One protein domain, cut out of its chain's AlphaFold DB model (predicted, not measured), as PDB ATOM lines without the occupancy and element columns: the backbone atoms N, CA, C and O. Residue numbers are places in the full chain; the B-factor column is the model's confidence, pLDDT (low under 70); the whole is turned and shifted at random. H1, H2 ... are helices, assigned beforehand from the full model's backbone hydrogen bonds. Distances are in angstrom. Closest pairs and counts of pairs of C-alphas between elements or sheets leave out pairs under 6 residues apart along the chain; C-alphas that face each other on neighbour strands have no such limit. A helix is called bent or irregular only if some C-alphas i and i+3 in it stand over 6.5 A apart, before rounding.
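AT A GLANCE: This is residues 23 to 82 of the 84 residues of the protein "Pilin" of Vibrio splendidus (UniProt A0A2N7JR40). A long helical hairpin of H2 and H3 opens as a narrow V from the turn at residues 58 and 59, and a shorter helix, H1, lengthens the H2 arm past the open end of the V. The two arms pack on each other only along the part near the turn, and H1 meets H2 only at a corner. The printed part has 60 residues with three named helices, in the order H1, H2, H3, and no named strand; its class is all helix. The whole is loose, with a radius of gyration of the C-alphas of 13.7 A, and its outline is a rod spanning 46 by 19 by 13 A.

HOW THE PARTS SIT: The longest helix is H2, residues 37 to 57. It touches H3, residues 60 to 77, with 12 pairs of C-alphas within 8 A, and the two form a helical hairpin. Their closest C-alphas are those of Gly 54 and Trp 60, 4.8 A apart. H2 touches H3 with residues 46 to 54 alone, and H3 touches H2 with residues 60 to 67 alone. The two helices run opposite ways at a shallow tilt of 27 degrees, their centres 10.7 A apart. H1, residues 23 to 32, touches H2 only at the corner by their link, where residues 37 to 39 of H2 alone take part. The closest C-alphas of these two are those of Ala 32 and Val 38, 5.2 A apart. H1 and H2 run the same way at a shallow tilt of 34 degrees, only just short of steep, with centres 24.0 A apart. H1 and H3 are apart. In H1, H2 and H3 every O i to N i+4 pair is within hydrogen-bond range.

IN THESE COORDINATES: H2 runs from C-alpha 37 at (152.809, 184.624, 235.820) to C-alpha 57 at (170.710, 181.205, 259.104), a length of 29.6 A. H3 measures 25.2 A from C-alpha 60 to C-alpha 77, which is at (164.695, 198.175, 237.992). H1 begins at C-alpha 23, at (154.897, 192.729, 218.998), and measures 14.2 A to C-alpha 32. None of the three is bent.

THE WHOLE: The two C-alphas farthest apart are those of Ala 23 and Arg 58, 46.3 A. The first and last printed C-alphas, those of Ala 23 and Gly 82, are 13.8 A apart. The printed part has no cut. The link from H1 to H2, four residues, and the link from H2 to H3, two residues, are both tight. The mean pLDDT of the printed part is 84.4; H1 has a mean of 74, and residue 23 is the one printed residue under 70.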
ATOM      1  N   ALA A  23     155.615 193.955 218.660       69.75
ATOM      2  CA  ALA A  23     154.897 192.729 218.998       69.75
ATOM      3  C   ALA A  23     155.656 191.886 220.040       69.75
ATOM      4  O   ALA A  23     155.073 191.458 221.031       69.75
ATOM      5  N   GLY A  24     156.971 191.712 219.864       72.00
ATOM      6  CA  GLY A  24     157.810 190.976 220.814       72.00
ATOM      7  C   GLY A  24     157.934 191.673 222.172       72.00
ATOM      8  O   GLY A  24     157.869 191.017 223.207       72.00
ATOM      9  N   LYS A  25     158.045 193.004 222.190       73.00
ATOM     10  CA  LYS A  25     158.054 193.819 223.412       73.00
ATOM     11  C   LYS A  25     156.726 193.711 224.152       73.00
ATOM     12  O   LYS A  25     156.746 193.551 225.366       73.00
ATOM     13  N   THR A  26     155.597 193.727 223.443       75.12
ATOM     14  CA  THR A  26     154.276 193.494 224.039       75.12
ATOM     15  C   THR A  26     154.192 192.104 224.659       75.12
ATOM     16  O   THR A  26     153.837 191.997 225.826       75.12
ATOM     17  N   THR A  27     154.617 191.050 223.953       75.50
ATOM     18  CA  THR A  27     154.642 189.688 224.515       75.50
ATOM     19  C   THR A  27     155.529 189.589 225.760       75.50
ATOM     20  O   THR A  27     155.150 188.941 226.734       75.50
ATOM     21  N   ILE A  28     156.695 190.243 225.767       75.19
ATOM     22  CA  ILE A  28     157.585 190.285 226.936       75.19
ATOM     23  C   ILE A  28     156.923 191.026 228.100       75.19
ATOM     24  O   ILE A  28     156.960 190.522 229.219       75.19
ATOM     25  N   LYS A  29     156.279 192.173 227.855       75.88
ATOM     26  CA  LYS A  29     155.556 192.922 228.893       75.88
ATOM     27  C   LYS A  29     154.383 192.129 229.464       75.88
ATOM     28  O   LYS A  29     154.239 192.061 230.674       75.88
ATOM     29  N   GLU A  30     153.595 191.462 228.630       74.19
ATOM     30  CA  GLU A  30     152.492 190.611 229.098       74.19
ATOM     31  C   GLU A  30     152.991 189.384 229.874       74.19
ATOM     32  O   GLU A  30     152.326 188.901 230.790       74.19
ATOM     33  N   THR A  31     154.181 188.881 229.536       74.44
ATOM     34  CA  THR A  31     154.742 187.680 230.166       74.44
ATOM     35  C   THR A  31     155.523 187.990 231.438       74.44
ATOM     36  O   THR A  31     155.481 187.180 232.356       74.44
ATOM     37  N   ALA A  32     156.226 189.120 231.529       75.94
ATOM     38  CA  ALA A  32     157.176 189.442 232.604       75.94
ATOM     39  C   ALA A  32     156.934 190.792 233.302       75.94
ATOM     40  O   ALA A  32     157.649 191.107 234.251       75.94
ATOM     41  N   GLY A  33     155.976 191.585 232.823       73.00
ATOM     42  CA  GLY A  33     155.544 192.828 233.456       73.00
ATOM     43  C   GLY A  33     154.572 192.596 234.611       73.00
ATOM     44  O   GLY A  33     154.350 191.466 235.052       73.00
ATOM     45  N   ASP A  34     153.995 193.691 235.095       71.75
ATOM     46  CA  ASP A  34     153.223 193.693 236.335       71.75
ATOM     47  C   ASP A  34     152.006 192.753 236.299       71.75
ATOM     48  O   ASP A  34     151.184 192.776 235.381       71.75
ATOM     49  N   GLY A  35     151.878 191.924 237.334       70.56
ATOM     50  CA  GLY A  35     150.788 190.963 237.500       70.56
ATOM     51  C   GLY A  35     150.931 189.690 236.663       70.56
ATOM     52  O   GLY A  35     150.027 188.850 236.674       70.56
ATOM     53  N   SER A  36     152.049 189.508 235.956       77.25
ATOM     54  CA  SER A  36     152.257 188.338 235.111       77.25
ATOM     55  C   SER A  36     152.556 187.061 235.908       77.25
ATOM     56  O   SER A  36     152.934 187.067 237.085       77.25
ATOM     57  N   ALA A  37     152.425 185.909 235.242       77.38
ATOM     58  CA  ALA A  37     152.809 184.624 235.820       77.38
ATOM     59  C   ALA A  37     154.316 184.550 236.136       77.38
ATOM     60  O   ALA A  37     154.702 183.910 237.115       77.38
ATOM     61  N   VAL A  38     155.167 185.210 235.340       78.50
ATOM     62  CA  VAL A  38     156.619 185.234 235.576       78.50
ATOM     63  C   VAL A  38     156.972 186.134 236.747       78.50
ATOM     64  O   VAL A  38     157.801 185.733 237.559       78.50
ATOM     65  N   GLU A  39     156.333 187.297 236.891       80.12
ATOM     66  CA  GLU A  39     156.547 188.127 238.074       80.12
ATOM     67  C   GLU A  39     156.171 187.342 239.334       80.12
ATOM     68  O   GLU A  39     156.996 187.185 240.231       80.12
ATOM     69  N   ASN A  40     154.988 186.727 239.357       82.75
ATOM     70  CA  ASN A  40     154.570 185.881 240.472       82.75
ATOM     71  C   ASN A  40     155.543 184.722 240.742       82.75
ATOM     72  O   ASN A  40     155.794 184.391 241.901       82.75
ATOM     73  N   ALA A  41     156.131 184.123 239.702       84.19
ATOM     74  CA  ALA A  41     157.141 183.081 239.857       84.19
ATOM     75  C   ALA A  41     158.453 183.614 240.460       84.19
ATOM     76  O   ALA A  41     159.023 182.959 241.332       84.19
ATOM     77  N   ILE A  42     158.918 184.800 240.048       86.06
ATOM     78  CA  ILE A  42     160.105 185.458 240.618       86.06
ATOM     79  C   ILE A  42     159.853 185.828 242.083       86.06
ATOM     80  O   ILE A  42     160.693 185.550 242.940       86.06
ATOM     81  N   LEU A  43     158.679 186.382 242.388       88.00
ATOM     82  CA  LEU A  43     158.254 186.709 243.749       88.00
ATOM     83  C   LEU A  43     158.191 185.466 244.637       88.00
ATOM     84  O   LEU A  43     158.740 185.462 245.740       88.00
ATOM     85  N   ALA A  44     157.579 184.389 244.144       88.00
ATOM     86  CA  ALA A  44     157.495 183.121 244.855       88.00
ATOM     87  C   ALA A  44     158.882 182.502 245.075       88.00
ATOM     88  O   ALA A  44     159.189 182.072 246.185       88.00
ATOM     89  N   ALA A  45     159.748 182.500 244.059       89.00
ATOM     90  CA  ALA A  45     161.116 182.004 244.180       89.00
ATOM     91  C   ALA A  45     161.928 182.823 245.196       89.00
ATOM     92  O   ALA A  45     162.613 182.247 246.044       89.00
ATOM     93  N   GLY A  46     161.804 184.153 245.167       87.19
ATOM     94  CA  GLY A  46     162.418 185.051 246.143       87.19
ATOM     95  C   GLY A  46     161.912 184.804 247.566       87.19
ATOM     96  O   GLY A  46     162.715 184.724 248.495       87.19
ATOM     97  N   ALA A  47     160.604 184.604 247.740       89.69
ATOM     98  CA  ALA A  47     159.997 184.314 249.038       89.69
ATOM     99  C   ALA A  47     160.433 182.946 249.587       89.69
ATOM    100  O   ALA A  47     160.767 182.831 250.765       89.69
ATOM    101  N   ILE A  48     160.497 181.918 248.733       92.06
ATOM    102  CA  ILE A  48     161.002 180.586 249.096       92.06
ATOM    103  C   ILE A  48     162.485 180.664 249.473       92.06
ATOM    104  O   ILE A  48     162.885 180.108 250.495       92.06
ATOM    105  N   GLY A  49     163.296 181.384 248.692       89.06
ATOM    106  CA  GLY A  49     164.715 181.596 248.978       89.06
ATOM    107  C   GLY A  49     164.940 182.325 250.303       89.06
ATOM    108  O   GLY A  49     165.776 181.910 251.106       89.06
ATOM    109  N   ALA A  50     164.145 183.359 250.581       90.31
ATOM    110  CA  ALA A  50     164.178 184.076 251.849       90.31
ATOM    111  C   ALA A  50     163.743 183.187 253.022       90.31
ATOM    112  O   ALA A  50     164.410 183.172 254.053       90.31
ATOM    113  N   ALA A  51     162.684 182.390 252.862       88.88
ATOM    114  CA  ALA A  51     162.249 181.442 253.882       88.88
ATOM    115  C   ALA A  51     163.336 180.393 254.178       88.88
ATOM    116  O   ALA A  51     163.690 180.186 255.339       88.88
ATOM    117  N   ALA A  52     163.924 179.785 253.144       90.44
ATOM    118  CA  ALA A  52     165.020 178.829 253.287       90.44
ATOM    119  C   ALA A  52     166.237 179.463 253.980       90.44
ATOM    120  O   ALA A  52     166.769 178.900 254.940       90.44
ATOM    121  N   GLY A  53     166.630 180.668 253.556       89.25
ATOM    122  CA  GLY A  53     167.703 181.439 254.178       89.25
ATOM    123  C   GLY A  53     167.414 181.784 255.641       89.25
ATOM    124  O   GLY A  53     168.303 181.657 256.482       89.25
ATOM    125  N   GLY A  54     166.175 182.147 255.975       87.56
ATOM    126  CA  GLY A  54     165.725 182.421 257.341       87.56
ATOM    127  C   GLY A  54     165.798 181.191 258.245       87.56
ATOM    128  O   GLY A  54     166.332 181.277 259.350       87.56
ATOM    129  N   PHE A  55     165.361 180.026 257.759       92.62
ATOM    130  CA  PHE A  55     165.475 178.765 258.499       92.62
ATOM    131  C   PHE A  55     166.931 178.319 258.689       92.62
ATOM    132  O   PHE A  55     167.307 177.921 259.792       92.62
ATOM    133  N   MET A  56     167.762 178.408 257.645       93.69
ATOM    134  CA  MET A  56     169.164 177.978 257.696       93.69
ATOM    135  C   MET A  56     170.030 178.899 258.560       93.69
ATOM    136  O   MET A  56     170.795 178.426 259.397       93.69
ATOM    137  N   SER A  57     169.905 180.214 258.377       91.25
ATOM    138  CA  SER A  57     170.710 181.205 259.104       91.25
ATOM    139  C   SER A  57     170.156 181.542 260.488       91.25
ATOM    140  O   SER A  57     170.843 182.185 261.279       91.25
ATOM    141  N   ARG A  58     168.903 181.156 260.777       93.25
ATOM    142  CA  ARG A  58     168.119 181.589 261.949       93.25
ATOM    143  C   ARG A  58     167.991 183.115 262.078       93.25
ATOM    144  O   ARG A  58     167.558 183.608 263.117       93.25
ATOM    145  N   ASN A  59     168.333 183.865 261.028       90.62
ATOM    146  CA  ASN A  59     168.256 185.318 260.977       90.62
ATOM    147  C   ASN A  59     167.052 185.759 260.139       90.62
ATOM    148  O   ASN A  59     167.162 186.102 258.960       90.62
ATOM    149  N   TRP A  60     165.885 185.770 260.776       86.62
ATOM    150  CA  TRP A  60     164.631 186.160 260.132       86.62
ATOM    151  C   TRP A  60     164.588 187.630 259.729       86.62
ATOM    152  O   TRP A  60     164.002 187.958 258.701       86.62
ATOM    153  N   LEU A  61     165.246 188.505 260.491       91.50
ATOM    154  CA  LEU A  61     165.284 189.930 260.178       91.50
ATOM    155  C   LEU A  61     166.033 190.179 258.861       91.50
ATOM    156  O   LEU A  61     165.559 190.923 258.008       91.50
ATOM    157  N   GLY A  62     167.170 189.500 258.671       89.06
ATOM    158  CA  GLY A  62     167.935 189.554 257.424       89.06
ATOM    159  C   GLY A  62     167.217 188.891 256.249       89.06
ATOM    160  O   GLY A  62     167.262 189.414 255.142       89.06
ATOM    161  N   ALA A  63     166.510 187.782 256.480       90.06
ATOM    162  CA  ALA A  63     165.741 187.099 255.443       90.06
ATOM    163  C   ALA A  63     164.556 187.940 254.937       90.06
ATOM    164  O   ALA A  63     164.418 188.161 253.734       90.06
ATOM    165  N   VAL A  64     163.729 188.458 255.852       89.94
ATOM    166  CA  VAL A  64     162.580 189.311 255.509       89.94
ATOM    167  C   VAL A  64     163.054 190.651 254.952       89.94
ATOM    168  O   VAL A  64     162.526 191.114 253.946       89.94
ATOM    169  N   GLY A  65     164.082 191.251 255.559       91.25
ATOM    170  CA  GLY A  65     164.681 192.495 255.079       91.25
ATOM    171  C   GLY A  65     165.320 192.353 253.698       91.25
ATOM    172  O   GLY A  65     165.165 193.238 252.865       91.25
ATOM    173  N   GLY A  66     165.977 191.225 253.418       90.00
ATOM    174  CA  GLY A  66     166.546 190.917 252.106       90.00
ATOM    175  C   GLY A  66     165.474 190.713 251.038       90.00
ATOM    176  O   GLY A  66     165.600 191.253 249.941       90.00
ATOM    177  N   PHE A  67     164.385 190.011 251.367       92.12
ATOM    178  CA  PHE A  67     163.241 189.875 250.466       92.12
ATOM    179  C   PHE A  67     162.572 191.227 250.189       92.12
ATOM    180  O   PHE A  67     162.426 191.611 249.034       92.12
ATOM    181  N   ALA A  68     162.239 191.991 251.233       91.88
ATOM    182  CA  ALA A  68     161.633 193.315 251.098       91.88
ATOM    183  C   ALA A  68     162.549 194.303 250.352       91.88
ATOM    184  O   ALA A  68     162.086 195.057 249.500       91.88
ATOM    185  N   GLY A  69     163.855 194.271 250.617       92.12
ATOM    186  CA  GLY A  69     164.845 195.053 249.877       92.12
ATOM    187  C   GLY A  69     164.916 194.654 248.403       92.12
ATOM    188  O   GLY A  69     164.974 195.524 247.538       92.12
ATOM    189  N   GLY A  70     164.834 193.354 248.105       88.12
ATOM    190  CA  GLY A  70     164.735 192.833 246.742       88.12
ATOM    191  C   GLY A  70     163.478 193.312 246.012       88.12
ATOM    192  O   GLY A  70     163.570 193.705 244.854       88.12
ATOM    193  N   MET A  71     162.334 193.366 246.700       89.12
ATOM    194  CA  MET A  71     161.082 193.920 246.164       89.12
ATOM    195  C   MET A  71     161.205 195.402 245.814       89.12
ATOM    196  O   MET A  71     160.819 195.818 244.728       89.12
ATOM    197  N   ILE A  72     161.782 196.203 246.710       90.12
ATOM    198  CA  ILE A  72     161.991 197.638 246.471       90.12
ATOM    199  C   ILE A  72     162.956 197.847 245.298       90.12
ATOM    200  O   ILE A  72     162.729 198.701 244.446       90.12
ATOM    201  N   PHE A  73     164.024 197.052 245.228       89.75
ATOM    202  CA  PHE A  73     164.953 197.076 244.101       89.75
ATOM    203  C   PHE A  73     164.267 196.702 242.780       89.75
ATOM    204  O   PHE A  73     164.507 197.349 241.762       89.75
ATOM    205  N   TRP A  74     163.392 195.695 242.797       85.56
ATOM    206  CA  TRP A  74     162.619 195.260 241.636       85.56
ATOM    207  C   TRP A  74     161.752 196.396 241.080       85.56
ATOM    208  O   TRP A  74     161.852 196.689 239.893       85.56
ATOM    209  N   GLU A  75     161.027 197.131 241.928       86.00
ATOM    210  CA  GLU A  75     160.246 198.315 241.521       86.00
ATOM    211  C   GLU A  75     161.098 199.418 240.865       86.00
ATOM    212  O   GLU A  75     160.649 200.096 239.942       86.00
ATOM    213  N   VAL A  76     162.356 199.582 241.289       89.25
ATOM    214  CA  VAL A  76     163.285 200.554 240.684       89.25
ATOM    215  C   VAL A  76     163.836 200.060 239.342       89.25
ATOM    216  O   VAL A  76     164.055 200.860 238.431       89.25
ATOM    217  N   VAL A  77     164.074 198.754 239.194       84.75
ATOM    218  CA  VAL A  77     164.695 198.175 237.992       84.75
ATOM    219  C   VAL A  77     163.690 197.884 236.882       84.75
ATOM    220  O   VAL A  77     164.042 198.078 235.719       84.75
ATOM    221  N   LYS A  78     162.451 197.485 237.196       82.12
ATOM    222  CA  LYS A  78     161.360 197.264 236.223       82.12
ATOM    223  C   LYS A  78     161.286 198.321 235.105       82.12
ATOM    224  O   LYS A  78     161.299 197.929 233.933       82.12
ATOM    225  N   PRO A  79     161.260 199.640 235.394       81.44
ATOM    226  CA  PRO A  79     161.223 200.658 234.344       81.44
ATOM    227  C   PRO A  79     162.520 200.736 233.525       81.44
ATOM    228  O   PRO A  79     162.468 201.041 232.337       81.44
ATOM    229  N   LEU A  80     163.678 200.411 234.111       83.12
ATOM    230  CA  LEU A  80     164.976 200.418 233.418       83.12
ATOM    231  C   LEU A  80     165.111 199.272 232.408       83.12
ATOM    232  O   LEU A  80     165.780 199.430 231.389       83.12
ATOM    233  N   VAL A  81     164.466 198.132 232.669       80.62
ATOM    234  CA  VAL A  81     164.430 196.981 231.748       80.62
ATOM    235  C   VAL A  81     163.233 197.009 230.788       80.62
ATOM    236  O   VAL A  81     163.078 196.106 229.971       80.62
ATOM    237  N   GLY A  82     162.404 198.056 230.849       75.06
ATOM    238  CA  GLY A  82     161.248 198.233 229.968       75.06
ATOM    239  C   GLY A  82     160.067 197.316 230.290       75.06
ATOM    240  O   GLY A  82     159.260 197.054 229.399       75.06
TER     241      GLY A  82